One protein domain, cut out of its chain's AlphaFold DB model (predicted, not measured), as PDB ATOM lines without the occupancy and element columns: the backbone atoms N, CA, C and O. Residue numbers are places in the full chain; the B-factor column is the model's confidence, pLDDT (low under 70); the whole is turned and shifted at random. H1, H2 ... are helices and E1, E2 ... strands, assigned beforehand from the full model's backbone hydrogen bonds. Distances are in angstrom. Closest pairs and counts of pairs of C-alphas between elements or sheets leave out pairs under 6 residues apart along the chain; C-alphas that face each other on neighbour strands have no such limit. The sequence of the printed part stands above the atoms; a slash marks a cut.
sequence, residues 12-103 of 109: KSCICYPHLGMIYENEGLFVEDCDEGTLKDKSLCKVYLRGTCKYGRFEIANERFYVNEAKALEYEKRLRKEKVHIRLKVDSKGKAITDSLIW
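Overview. This is residues 12 to 103 of the 109 residues of the protein "GDYXXLXY protein" of Leptospira interrogans serovar Canicola (UniProt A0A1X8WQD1). A small, strongly twisted and curled sheet of four strands, E2, E1, E3 and E4, makes one end of the domain with the short helix H1 beside it, and the hairpin E5 and E6 reaches from E3 towards the far end, where H2 sits away from the sheet. Residues 68 to 74, of which 69 to 74 belong to H2, stand free. The printed part has 92 residues, with two named helices and six named strands in the order E1, E2, H1, E3, E4, H2, E5, E6; both sheets, E2 - E1 - E3 - E4 and E5 - E6, are antiparallel, and the class is mixed, helices and strands. The whole is only just loose, close to compact, with a radius of gyration of the C-alphas of 15.1 A, and only just elongated, spanning 47 by 24 by 23 A.

Along the chain. Find C-alpha 12 at (-43.728, -61.838, -31.459); from there E1 runs 16.9 A through residues 12 to 17. E2 is residues 29 to 32, and H1 residues 36 to 40. E3, the longest strand, runs 21.8 A through residues 47 to 54, and E4 is residues 57 to 59. Look for H2 at residues 69 to 79, from (-68.083, -36.900, -31.047), 15.2 A long. E5, residues 85 to 90, runs 15.6 A; E6, residues 96 to 102, runs 16.5 A and ends at C-alpha 102 at (-50.302, -34.644, -38.584).

Arrangement. Begin with the hairpin E1 and E2, where N 16 and O 29 are 2.8 A apart, within hydrogen-bond range. On E1's other side look at E3, where N 15 and O 49 are 2.9 A apart. E3 is staggered: residues 47 to 52 pair with E1 and 52 to 54 with E4, its hairpin partner, where N 54 and O 57 are 2.9 A apart. E2, H1 and E3 form a split strand-helix-strand unit, two strands running the same way with E1 between them, and its crossover is right-handed. H1 only grazes the sheet, with residues 38 to 40. In the hairpin E5 and E6, N 87 and O 100 are 2.9 A apart; the closest C-alphas of E3 and E6, Leu 49 and Ala 96, are 6.4 A apart. H2 is not on the four-stranded sheet and is apart from E6. In H1 every O i to N i+4 pair is within hydrogen-bond range, in H2 5 of 7.

Size, cuts and confidence. The two C-alphas farthest apart, those of Gly 37 and Ala 70, are 47.4 A apart. The printed part has no cut, and the link E1 to E2, 11 residues, is long. The mean pLDDT of the printed part is 85.6; look at residues 62 to 66 for the values under 70.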
ATOM      1  N   LYS A  12     -44.243 -63.174 -31.777       82.44
ATOM      2  CA  LYS A  12     -43.728 -61.838 -31.459       82.44
ATOM      3  C   LYS A  12     -42.826 -61.422 -32.611       82.44
ATOM      4  O   LYS A  12     -41.921 -62.156 -32.978       82.44
ATOM      5  N   SER A  13     -43.040 -60.242 -33.164       90.12
ATOM      6  CA  SER A  13     -42.189 -59.735 -34.236       90.12
ATOM      7  C   SER A  13     -41.842 -58.285 -33.977       90.12
ATOM      8  O   SER A  13     -42.580 -57.559 -33.301       90.12
ATOM      9  N   CYS A  14     -40.710 -57.867 -34.522       92.56
ATOM     10  CA  CYS A  14     -40.293 -56.483 -34.477       92.56
ATOM     11  C   CYS A  14     -40.066 -55.963 -35.895       92.56
ATOM     12  O   CYS A  14     -39.593 -56.692 -36.762       92.56
ATOM     13  N   ILE A  15     -40.397 -54.696 -36.129       92.44
ATOM     14  CA  ILE A  15     -39.975 -53.979 -37.333       92.44
ATOM     15  C   ILE A  15     -38.939 -52.955 -36.921       92.44
ATOM     16  O   ILE A  15     -39.195 -52.108 -36.070       92.44
ATOM     17  N   CYS A  16     -37.766 -53.063 -37.516       93.69
ATOM     18  CA  CYS A  16     -36.603 -52.262 -37.216       93.69
ATOM     19  C   CYS A  16     -36.390 -51.182 -38.284       93.69
ATOM     20  O   CYS A  16     -36.537 -51.452 -39.475       93.69
ATOM     21  N   TYR A  17     -36.008 -49.977 -37.857       93.75
ATOM     22  CA  TYR A  17     -35.725 -48.847 -38.738       93.75
ATOM     23  C   TYR A  17     -34.315 -48.283 -38.498       93.75
ATOM     24  O   TYR A  17     -33.907 -48.085 -37.342       93.75
ATOM     25  N   PRO A  18     -33.577 -47.949 -39.573       90.94
ATOM     26  CA  PRO A  18     -32.201 -47.459 -39.479       90.94
ATOM     27  C   PRO A  18     -32.110 -45.961 -39.134       90.94
ATOM     28  O   PRO A  18     -31.016 -45.431 -38.915       90.94
ATOM     29  N   HIS A  19     -33.236 -45.246 -39.067       92.00
ATOM     30  CA  HIS A  19     -33.302 -43.834 -38.694       92.00
ATOM     31  C   HIS A  19     -34.529 -43.505 -37.843       92.00
ATOM     32  O   HIS A  19     -35.465 -44.287 -37.714       92.00
ATOM     33  N   LEU A  20     -34.482 -42.320 -37.234       88.25
ATOM     34  CA  LEU A  20     -35.620 -41.682 -36.580       88.25
ATOM     35  C   LEU A  20     -36.290 -40.726 -37.574       88.25
ATOM     36  O   LEU A  20     -35.644 -40.267 -38.515       88.25
ATOM     37  N   GLY A  21     -37.552 -40.375 -37.332       88.88
ATOM     38  CA  GLY A  21     -38.278 -39.376 -38.121       88.88
ATOM     39  C   GLY A  21     -39.366 -39.983 -38.999       88.88
ATOM     40  O   GLY A  21     -40.026 -40.937 -38.592       88.88
ATOM     41  N   MET A  22     -39.586 -39.383 -40.171       86.69
ATOM     42  CA  MET A  22     -40.560 -39.877 -41.141       86.69
ATOM     43  C   MET A  22     -40.089 -41.223 -41.688       86.69
ATOM     44  O   MET A  22     -38.926 -41.360 -42.054       86.69
ATOM     45  N   ILE A  23     -40.993 -42.196 -41.693       86.00
ATOM     46  CA  ILE A  23     -40.759 -43.554 -42.175       86.00
ATOM     47  C   ILE A  23     -41.637 -43.750 -43.403       86.00
ATOM     48  O   ILE A  23     -42.834 -43.449 -43.358       86.00
ATOM     49  N   TYR A  24     -41.052 -44.276 -44.471       83.25
ATOM     50  CA  TYR A  24     -41.754 -44.591 -45.705       83.25
ATOM     51  C   TYR A  24     -42.075 -46.083 -45.808       83.25
ATOM     52  O   TYR A  24     -41.543 -46.942 -45.098       83.25
ATOM     53  N   GLU A  25     -43.004 -46.396 -46.704       78.88
ATOM     54  CA  GLU A  25     -43.415 -47.768 -46.965       78.88
ATOM     55  C   GLU A  25     -42.211 -48.603 -47.438       78.88
ATOM     56  O   GLU A  25     -41.444 -48.170 -48.295       78.88
ATOM     57  N   ASN A  26     -42.058 -49.816 -46.896       80.44
ATOM     58  CA  ASN A  26     -40.964 -50.758 -47.189       80.44
ATOM     59  C   ASN A  26     -39.561 -50.389 -46.660       80.44
ATOM     60  O   ASN A  26     -38.606 -51.098 -46.968       80.44
ATOM     61  N   GLU A  27     -39.411 -49.354 -45.827       88.44
ATOM     62  CA  GLU A  27     -38.120 -49.055 -45.172       88.44
ATOM     63  C   GLU A  27     -37.824 -49.937 -43.949       88.44
ATOM     64  O   GLU A  27     -36.690 -50.002 -43.475       88.44
ATOM     65  N   GLY A  28     -38.847 -50.603 -43.410       88.69
ATOM     66  CA  GLY A  28     -38.729 -51.424 -42.211       88.69
ATOM     67  C   GLY A  28     -38.109 -52.791 -42.485       88.69
ATOM     68  O   GLY A  28     -38.584 -53.537 -43.342       88.69
ATOM     69  N   LEU A  29     -37.102 -53.161 -41.695       91.25
ATOM     70  CA  LEU A  29     -36.566 -54.519 -41.651       91.25
ATOM     71  C   LEU A  29     -37.414 -55.372 -40.703       91.25
ATOM     72  O   LEU A  29     -37.517 -55.071 -39.513       91.25
ATOM     73  N   PHE A  30     -38.000 -56.452 -41.218       90.50
ATOM     74  CA  PHE A  30     -38.701 -57.430 -40.391       90.50
ATOM     75  C   PHE A  30     -37.704 -58.281 -39.596       90.50
ATOM     76  O   PHE A  30     -36.781 -58.859 -40.168       90.50
ATOM     77  N   VAL A  31     -37.913 -58.361 -38.283       91.06
ATOM     78  CA  VAL A  31     -37.099 -59.137 -37.345       91.06
ATOM     79  C   VAL A  31     -37.996 -60.165 -36.661       91.06
ATOM     80  O   VAL A  31     -38.844 -59.822 -35.826       91.06
ATOM     81  N   GLU A  32     -37.806 -61.428 -37.032       87.94
ATOM     82  CA  GLU A  32     -38.502 -62.564 -36.428       87.94
ATOM     83  C   GLU A  32     -38.102 -62.712 -34.951       87.94
ATOM     84  O   GLU A  32     -36.956 -62.449 -34.578       87.94
ATOM     85  N   ASP A  33     -39.078 -63.025 -34.095       88.56
ATOM     86  CA  ASP A  33     -38.930 -63.180 -32.639       88.56
ATOM     87  C   ASP A  33     -38.259 -62.014 -31.891       88.56
ATOM     88  O   ASP A  33     -37.910 -62.140 -30.715       88.56
ATOM     89  N   CYS A  34     -38.158 -60.838 -32.522       89.62
ATOM     90  CA  CYS A  34     -37.465 -59.676 -31.967       89.62
ATOM     91  C   CYS A  34     -36.025 -60.004 -31.520       89.62
ATOM     92  O   CYS A  34     -35.635 -59.616 -30.417       89.62
ATOM     93  N   ASP A  35     -35.255 -60.707 -32.361       91.38
ATOM     94  CA  ASP A  35     -33.846 -61.044 -32.108       91.38
ATOM     95  C   ASP A  35     -33.043 -59.865 -31.521       91.38
ATOM     96  O   ASP A  35     -32.898 -58.801 -32.129       91.38
ATOM     97  N   GLU A  36     -32.490 -60.060 -30.320       90.75
ATOM     98  CA  GLU A  36     -31.803 -58.989 -29.598       90.75
ATOM     99  C   GLU A  36     -30.510 -58.541 -30.282       90.75
ATOM    100  O   GLU A  36     -30.125 -57.381 -30.116       90.75
ATOM    101  N   GLY A  37     -29.837 -59.425 -31.025       91.25
ATOM    102  CA  GLY A  37     -28.610 -59.083 -31.744       91.25
ATOM    103  C   GLY A  37     -28.869 -57.973 -32.757       91.25
ATOM    104  O   GLY A  37     -28.226 -56.922 -32.724       91.25
ATOM    105  N   THR A  38     -29.899 -58.168 -33.577       89.75
ATOM    106  CA  THR A  38     -30.342 -57.206 -34.590       89.75
ATOM    107  C   THR A  38     -30.868 -55.914 -33.960       89.75
ATOM    108  O   THR A  38     -30.543 -54.823 -34.422       89.75
ATOM    109  N   LEU A  39     -31.653 -56.002 -32.878       90.88
ATOM    110  CA  LEU A  39     -32.251 -54.818 -32.239       90.88
ATOM    111  C   LEU A  39     -31.241 -53.944 -31.472       90.88
ATOM    112  O   LEU A  39     -31.462 -52.738 -31.302       90.88
ATOM    113  N   LYS A  40     -30.149 -54.536 -30.974       91.06
ATOM    114  CA  LYS A  40     -29.091 -53.812 -30.249       91.06
ATOM    115  C   LYS A  40     -28.075 -53.162 -31.181       91.06
ATOM    116  O   LYS A  40     -27.472 -52.163 -30.784       91.06
ATOM    117  N   ASP A  41     -27.903 -53.673 -32.396       92.38
ATOM    118  CA  ASP A  41     -27.022 -53.061 -33.382       92.38
ATOM    119  C   ASP A  41     -27.597 -51.721 -33.861       92.38
ATOM    120  O   ASP A  41     -28.517 -51.669 -34.669       92.38
ATOM    121  N   LYS A  42     -27.039 -50.604 -33.381       88.56
ATOM    122  CA  LYS A  42     -27.495 -49.249 -33.742       88.56
ATOM    123  C   LYS A  42     -27.122 -48.812 -35.156       88.56
ATOM    124  O   LYS A  42     -27.664 -47.806 -35.620       88.56
ATOM    125  N   SER A  43     -26.228 -49.533 -35.830       88.31
ATOM    126  CA  SER A  43     -25.946 -49.302 -37.248       88.31
ATOM    127  C   SER A  43     -27.079 -49.822 -38.137       88.31
ATOM    128  O   SER A  43     -27.358 -49.227 -39.176       88.31
ATOM    129  N   LEU A  44     -27.785 -50.861 -37.675       87.88
ATOM    130  CA  LEU A  44     -28.932 -51.469 -38.352       87.88
ATOM    131  C   LEU A  44     -30.271 -50.963 -37.798       87.88
ATOM    132  O   LEU A  44     -31.209 -50.718 -38.553       87.88
ATOM    133  N   CYS A  45     -30.349 -50.784 -36.478       93.00
ATOM    134  CA  CYS A  45     -31.583 -50.587 -35.733       93.00
ATOM    135  C   CYS A  45     -31.527 -49.415 -34.755       93.00
ATOM    136  O   CYS A  45     -31.164 -49.541 -33.579       93.00
ATOM    137  N   LYS A  46     -31.948 -48.237 -35.219       92.44
ATOM    138  CA  LYS A  46     -32.041 -47.058 -34.349       92.44
ATOM    139  C   LYS A  46     -33.317 -47.072 -33.519       92.44
ATOM    140  O   LYS A  46     -33.250 -46.802 -32.319       92.44
ATOM    141  N   VAL A  47     -34.440 -47.445 -34.129       93.12
ATOM    142  CA  VAL A  47     -35.743 -47.606 -33.470       93.12
ATOM    143  C   VAL A  47     -36.427 -48.861 -33.991       93.12
ATOM    144  O   VAL A  47     -36.235 -49.238 -35.144       93.12
ATOM    145  N   TYR A  48     -37.218 -49.515 -33.147       93.56
ATOM    146  CA  TYR A  48     -38.002 -50.670 -33.554       93.56
ATOM    147  C   TYR A  48     -39.405 -50.618 -32.965       93.56
ATOM    148  O   TYR A  48     -39.606 -50.152 -31.846       93.56
ATOM    149  N   LEU A  49     -40.372 -51.110 -33.728       92.50
ATOM    150  CA  LEU A  49     -41.744 -51.321 -33.298       92.50
ATOM    151  C   LEU A  49     -41.909 -52.783 -32.919       92.50
ATOM    152  O   LEU A  49     -41.565 -53.663 -33.704       92.50
ATOM    153  N   ARG A  50     -42.464 -53.045 -31.741       92.31
ATOM    154  CA  ARG A  50     -42.818 -54.389 -31.295       92.31
ATOM    155  C   ARG A  50     -44.295 -54.651 -31.558       92.31
ATOM    156  O   ARG A  50     -45.150 -53.850 -31.182       92.31
ATOM    157  N   GLY A  51     -44.593 -55.797 -32.152       90.44
ATOM    158  CA  GLY A  51     -45.951 -56.189 -32.496       90.44
ATOM    159  C   GLY A  51     -46.096 -57.693 -32.669       90.44
ATOM    160  O   GLY A  51     -45.277 -58.485 -32.192       90.44
ATOM    161  N   THR A  52     -47.164 -58.076 -33.350       88.31
ATOM    162  CA  THR A  52     -47.462 -59.460 -33.721       88.31
ATOM    163  C   THR A  52     -47.829 -59.514 -35.187       88.31
ATOM    164  O   THR A  52     -48.605 -58.677 -35.653       88.31
ATOM    165  N   CYS A  53     -47.306 -60.499 -35.909       82.69
ATOM    166  CA  CYS A  53     -47.796 -60.793 -37.245       82.69
ATOM    167  C   CYS A  53     -49.038 -61.678 -37.125       82.69
ATOM    168  O   CYS A  53     -48.989 -62.701 -36.450       82.69
ATOM    169  N   LYS A  54     -50.145 -61.281 -37.753       81.19
ATOM    170  CA  LYS A  54     -51.344 -62.111 -37.904       81.19
ATOM    171  C   LYS A  54     -51.759 -62.102 -39.359       81.19
ATOM    172  O   LYS A  54     -52.014 -61.036 -39.917       81.19
ATOM    173  N   TYR A  55     -51.818 -63.274 -39.985       80.25
ATOM    174  CA  TYR A  55     -52.212 -63.412 -41.395       80.25
ATOM    175  C   TYR A  55     -51.444 -62.467 -42.347       80.25
ATOM    176  O   TYR A  55     -52.030 -61.836 -43.226       80.25
ATOM    177  N   GLY A  56     -50.132 -62.315 -42.131       75.00
ATOM    178  CA  GLY A  56     -49.276 -61.434 -42.934       75.00
ATOM    179  C   GLY A  56     -49.452 -59.935 -42.665       75.00
ATOM    180  O   GLY A  56     -48.905 -59.118 -43.404       75.00
ATOM    181  N   ARG A  57     -50.206 -59.550 -41.628       80.81
ATOM    182  CA  ARG A  57     -50.350 -58.160 -41.182       80.81
ATOM    183  C   ARG A  57     -49.627 -57.955 -39.864       80.81
ATOM    184  O   ARG A  57     -49.883 -58.659 -38.891       80.81
ATOM    185  N   PHE A  58     -48.741 -56.965 -39.834       83.75
ATOM    186  CA  PHE A  58     -48.079 -56.550 -38.606       83.75
ATOM    187  C   PHE A  58     -49.008 -55.645 -37.796       83.75
ATOM    188  O   PHE A  58     -49.350 -54.542 -38.219       83.75
ATOM    189  N   GLU A  59     -49.416 -56.121 -36.626       86.75
ATOM    190  CA  GLU A  59     -50.246 -55.383 -35.683       86.75
ATOM    191  C   GLU A  59     -49.395 -54.910 -34.504       86.75
ATOM    192  O   GLU A  59     -48.730 -55.708 -33.838       86.75
ATOM    193  N   ILE A  60     -49.454 -53.613 -34.206       86.94
ATOM    194  CA  ILE A  60     -48.927 -53.046 -32.963       86.94
ATOM    195  C   ILE A  60     -50.074 -52.812 -31.985       86.94
ATOM    196  O   ILE A  60     -51.180 -52.444 -32.383       86.94
ATOM    197  N   ALA A  61     -49.807 -52.997 -30.694       72.81
ATOM    198  CA  ALA A  61     -50.754 -52.660 -29.637       72.81
ATOM    199  C   ALA A  61     -50.836 -51.132 -29.482       72.81
ATOM    200  O   ALA A  61     -50.241 -50.556 -28.576       72.81
ATOM    201  N   ASN A  62     -51.533 -50.481 -30.411       67.62
ATOM    202  CA  ASN A  62     -51.801 -49.054 -30.373       67.62
ATOM    203  C   ASN A  62     -53.055 -48.793 -29.532       67.62
ATOM    204  O   ASN A  62     -54.136 -49.311 -29.826       67.62
ATOM    205  N   GLU A  63     -52.908 -48.008 -28.471       63.50
ATOM    206  CA  GLU A  63     -54.030 -47.598 -27.633       63.50
ATOM    207  C   GLU A  63     -54.929 -46.636 -28.433       63.50
ATOM    208  O   GLU A  63     -54.452 -45.747 -29.138       63.50
ATOM    209  N   ARG A  64     -56.249 -46.861 -28.394       62.25
ATOM    210  CA  ARG A  64     -57.217 -46.071 -29.170       62.25
ATOM    211  C   ARG A  64     -57.185 -44.616 -28.705       62.25
ATOM    212  O   ARG A  64     -57.341 -44.360 -27.513       62.25
ATOM    213  N   PHE A  65     -57.092 -43.673 -29.638       64.50
ATOM    214  CA  PHE A  65     -57.361 -42.277 -29.314       64.50
ATOM    215  C   PHE A  65     -58.833 -42.071 -29.005       64.50
ATOM    216  O   PHE A  65     -59.710 -42.467 -29.777       64.50
ATOM    217  N   TYR A  66     -59.094 -41.394 -27.895       68.50
ATOM    218  CA  TYR A  66     -60.409 -40.841 -27.640       68.50
ATOM    219  C   TYR A  66     -60.581 -39.564 -28.465       68.50
ATOM    220  O   TYR A  66     -59.868 -38.581 -28.269       68.50
ATOM    221  N   VAL A  67     -61.551 -39.579 -29.375       72.31
ATOM    222  CA  VAL A  67     -61.979 -38.403 -30.131       72.31
ATOM    223  C   VAL A  67     -63.391 -38.061 -29.679       72.31
ATOM    224  O   VAL A  67     -64.282 -38.905 -29.734       72.31
ATOM    225  N   ASN A  68     -63.601 -36.827 -29.218       76.62
ATOM    226  CA  ASN A  68     -64.940 -36.358 -28.878       76.62
ATOM    227  C   ASN A  68     -65.833 -36.336 -30.133       76.62
ATOM    228  O   ASN A  68     -65.393 -35.913 -31.204       76.62
ATOM    229  N   GLU A  69     -67.091 -36.745 -29.978       76.62
ATOM    230  CA  GLU A  69     -68.083 -36.900 -31.047       76.62
ATOM    231  C   GLU A  69     -68.206 -35.678 -31.971       76.62
ATOM    232  O   GLU A  69     -68.221 -35.831 -33.192       76.62
ATOM    233  N   ALA A  70     -68.194 -34.460 -31.417       77.31
ATOM    234  CA  ALA A  70     -68.328 -33.235 -32.207       77.31
ATOM    235  C   ALA A  70     -67.183 -33.060 -33.220       77.31
ATOM    236  O   ALA A  70     -67.398 -32.578 -34.332       77.31
ATOM    237  N   LYS A  71     -65.969 -33.488 -32.853       78.94
ATOM    238  CA  LYS A  71     -64.776 -33.420 -33.709       78.94
ATOM    239  C   LYS A  71     -64.597 -34.669 -34.572       78.94
ATOM    240  O   LYS A  71     -63.918 -34.615 -35.592       78.94
ATOM    241  N   ALA A  72     -65.226 -35.785 -34.198       82.62
ATOM    242  CA  ALA A  72     -65.107 -37.051 -34.915       82.62
ATOM    243  C   ALA A  72     -65.596 -36.935 -36.366       82.62
ATOM    244  O   ALA A  72     -64.901 -37.372 -37.281       82.62
ATOM    245  N   LEU A  73     -66.739 -36.274 -36.588       84.31
ATOM    246  CA  LEU A  73     -67.290 -36.073 -37.933       84.31
ATOM    247  C   LEU A  73     -66.400 -35.172 -38.803       84.31
ATOM    248  O   LEU A  73     -66.277 -35.390 -40.010       84.31
ATOM    249  N   GLU A  74     -65.792 -34.146 -38.209       84.06
ATOM    250  CA  GLU A  74     -64.861 -33.255 -38.906       84.06
ATOM    251  C   GLU A  74     -63.604 -34.016 -39.339       84.06
ATOM    252  O   GLU A  74     -63.232 -33.984 -40.513       84.06
ATOM    253  N   TYR A  75     -63.001 -34.773 -38.419       82.62
ATOM    254  CA  TYR A  75     -61.812 -35.567 -38.710       82.62
ATOM    255  C   TYR A  75     -62.091 -36.675 -39.713       82.62
ATOM    256  O   TYR A  75     -61.293 -36.861 -40.624       82.62
ATOM    257  N   GLU A  76     -63.233 -37.355 -39.632       83.50
ATOM    258  CA  GLU A  76     -63.610 -38.354 -40.632       83.50
ATOM    259  C   GLU A  76     -63.695 -37.738 -42.037       83.50
ATOM    260  O   GLU A  76     -63.138 -38.275 -42.998       83.50
ATOM    261  N   LYS A  77     -64.348 -36.575 -42.170       86.12
ATOM    262  CA  LYS A  77     -64.438 -35.862 -43.452       86.12
ATOM    263  C   LYS A  77     -63.063 -35.460 -43.976       86.12
ATOM    264  O   LYS A  77     -62.848 -35.522 -45.187       86.12
ATOM    265  N   ARG A  78     -62.157 -35.053 -43.086       85.44
ATOM    266  CA  ARG A  78     -60.794 -34.645 -43.435       85.44
ATOM    267  C   ARG A  78     -59.927 -35.836 -43.847       85.44
ATOM    268  O   ARG A  78     -59.317 -35.787 -44.909       85.44
ATOM    269  N   LEU A  79     -59.982 -36.948 -43.108       85.31
ATOM    270  CA  LEU A  79     -59.289 -38.211 -43.420       85.31
ATOM    271  C   LEU A  79     -59.673 -38.787 -44.789       85.31
ATOM    272  O   LEU A  79     -58.869 -39.462 -45.423       85.31
ATOM    273  N   ARG A  80     -60.900 -38.536 -45.260       85.25
ATOM    274  CA  ARG A  80     -61.353 -38.961 -46.596       85.25
ATOM    275  C   ARG A  80     -60.776 -38.118 -47.738       85.25
ATOM    276  O   ARG A  80     -60.868 -38.542 -48.885       85.25
ATOM    277  N   LYS A  81     -60.256 -36.923 -47.448       86.38
ATOM    278  CA  LYS A  81     -59.798 -35.945 -48.448       86.38
ATOM    279  C   LYS A  81     -58.287 -35.755 -48.451       86.38
ATOM    280  O   LYS A  81     -57.708 -35.593 -49.519       86.38
ATOM    281  N   GLU A  82     -57.675 -35.746 -47.275       85.75
ATOM    282  CA  GLU A  82     -56.271 -35.395 -47.070       85.75
ATOM    283  C   GLU A  82     -55.452 -36.620 -46.667       85.75
ATOM    284  O   GLU A  82     -55.949 -37.538 -46.007       85.75
ATOM    285  N   LYS A  83     -54.164 -36.617 -47.025       83.81
ATOM    286  CA  LYS A  83     -53.214 -37.571 -46.456       83.81
ATOM    287  C   LYS A  83     -52.876 -37.139 -45.037       83.81
ATOM    288  O   LYS A  83     -52.540 -35.986 -44.785       83.81
ATOM    289  N   VAL A  84     -52.937 -38.083 -44.111       85.31
ATOM    290  CA  VAL A  84     -52.561 -37.862 -42.718       85.31
ATOM    291  C   VAL A  84     -51.319 -38.681 -42.401       85.31
ATOM    292  O   VAL A  84     -51.209 -39.842 -42.797       85.31
ATOM    293  N   HIS A  85     -50.387 -38.082 -41.674       86.38
ATOM    294  CA  HIS A  85     -49.237 -38.781 -41.124       86.38
ATOM    295  C   HIS A  85     -49.496 -39.078 -39.656       86.38
ATOM    296  O   HIS A  85     -49.985 -38.235 -38.911       86.38
ATOM    297  N   ILE A  86     -49.143 -40.277 -39.220       85.12
ATOM    298  CA  ILE A  86     -49.283 -40.671 -37.823       85.12
ATOM    299  C   ILE A  86     -47.924 -40.510 -37.147       85.12
ATOM    300  O   ILE A  86     -46.945 -41.125 -37.568       85.12
ATOM    301  N   ARG A  87     -47.851 -39.704 -36.083       88.25
ATOM    302  CA  ARG A  87     -46.666 -39.642 -35.226       88.25
ATOM    303  C   ARG A  87     -46.794 -40.681 -34.122       88.25
ATOM    304  O   ARG A  87     -47.694 -40.613 -33.288       88.25
ATOM    305  N   LEU A  88     -45.851 -41.613 -34.097       88.81
ATOM    306  CA  LEU A  88     -45.718 -42.603 -33.034       88.81
ATOM    307  C   LEU A  88     -44.620 -42.173 -32.059       88.81
ATOM    308  O   LEU A  88     -43.528 -41.781 -32.474       88.81
ATOM    309  N   LYS A  89     -44.891 -42.286 -30.759       89.31
ATOM    310  CA  LYS A  89     -43.865 -42.269 -29.710       89.31
ATOM    311  C   LYS A  89     -43.550 -43.707 -29.337       89.31
ATOM    312  O   LYS A  89     -44.453 -44.481 -29.032       89.31
ATOM    313  N   VAL A  90     -42.269 -44.056 -29.374       90.19
ATOM    314  CA  VAL A  90     -41.797 -45.425 -29.160       90.19
ATOM    315  C   VAL A  90     -40.870 -45.449 -27.953       90.19
ATOM    316  O   VAL A  90     -39.965 -44.620 -27.854       90.19
ATOM    317  N   ASP A  91     -41.107 -46.374 -27.026       90.06
ATOM    318  CA  ASP A  91     -40.242 -46.566 -25.864       90.06
ATOM    319  C   ASP A  91     -39.021 -47.452 -26.176       90.06
ATOM    320  O   ASP A  91     -38.863 -48.008 -27.265       90.06
ATOM    321  N   SER A  92     -38.135 -47.620 -25.193       87.75
ATOM    322  CA  SER A  92     -36.926 -48.441 -25.339       87.75
ATOM    323  C   SER A  92     -37.195 -49.940 -25.537       87.75
ATOM    324  O   SER A  92     -36.284 -50.670 -25.935       87.75
ATOM    325  N   LYS A  93     -38.423 -50.405 -25.273       89.00
ATOM    326  CA  LYS A  93     -38.886 -51.790 -25.445       89.00
ATOM    327  C   LYS A  93     -39.654 -51.992 -26.759       89.00
ATOM    328  O   LYS A  93     -40.196 -53.080 -26.988       89.00
ATOM    329  N   GLY A  94     -39.730 -50.956 -27.595       87.88
ATOM    330  CA  GLY A  94     -40.449 -50.955 -28.862       87.88
ATOM    331  C   GLY A  94     -41.968 -50.858 -28.723       87.88
ATOM    332  O   GLY A  94     -42.674 -51.080 -29.708       87.88
ATOM    333  N   LYS A  95     -42.506 -50.544 -27.533       89.81
ATOM    334  CA  LYS A  95     -43.934 -50.232 -27.392       89.81
ATOM    335  C   LYS A  95     -44.179 -48.877 -28.049       89.81
ATOM    336  O   LYS A  95     -43.572 -47.881 -27.660       89.81
ATOM    337  N   ALA A  96     -45.081 -48.851 -29.023       88.94
ATOM    338  CA  ALA A  96     -45.503 -47.631 -29.689       88.94
ATOM    339  C   ALA A  96     -46.867 -47.179 -29.177       88.94
ATOM    340  O   ALA A  96     -47.804 -47.971 -29.091       88.94
ATOM    341  N   ILE A  97     -46.966 -45.893 -28.871       86.75
ATOM    342  CA  ILE A  97     -48.228 -45.199 -28.646       86.75
ATOM    343  C   ILE A  97     -48.382 -44.159 -29.740       86.75
ATOM    344  O   ILE A  97     -47.396 -43.550 -30.174       86.75
ATOM    345  N   THR A  98     -49.609 -43.949 -30.192       84.88
ATOM    346  CA  THR A  98     -49.826 -42.831 -31.096       84.88
ATOM    347  C   THR A  98     -49.848 -41.538 -30.305       84.88
ATOM    348  O   THR A  98     -50.502 -41.437 -29.273       84.88
ATOM    349  N   ASP A  99     -49.073 -40.574 -30.781       84.88
ATOM    350  CA  ASP A  99     -48.909 -39.271 -30.152       84.88
ATOM    351  C   ASP A  99     -49.808 -38.236 -30.809       84.88
ATOM    352  O   ASP A  99     -50.526 -37.524 -30.120       84.88
ATOM    353  N   SER A 100     -49.774 -38.172 -32.143       84.50
ATOM    354  CA  SER A 100     -50.562 -37.205 -32.901       84.50
ATOM    355  C   SER A 100     -50.858 -37.641 -34.331       84.50
ATOM    356  O   SER A 100     -50.139 -38.456 -34.920       84.50
ATOM    357  N   LEU A 101     -51.918 -37.066 -34.898       84.44
ATOM    358  CA  LEU A 101     -52.203 -37.113 -36.334       84.44
ATOM    359  C   LEU A 101     -51.783 -35.785 -36.957       84.44
ATOM    360  O   LEU A 101     -52.284 -34.746 -36.547       84.44
ATOM    361  N   ILE A 102     -50.872 -35.818 -37.923       86.12
ATOM    362  CA  ILE A 102     -50.302 -34.644 -38.584       86.12
ATOM    363  C   ILE A 102     -50.910 -34.515 -39.978       86.12
ATOM    364  O   ILE A 102     -50.761 -35.407 -40.818       86.12
ATOM    365  N   TRP A 103     -51.573 -33.392 -40.218       86.50
ATOM    366  CA  TRP A 103     -52.186 -33.056 -41.500       86.50
ATOM    367  C   TRP A 103     -51.178 -32.397 -42.453       86.50
ATOM    368  O   TRP A 103     -50.096 -31.978 -42.039       86.50
TER     369      TRP A 103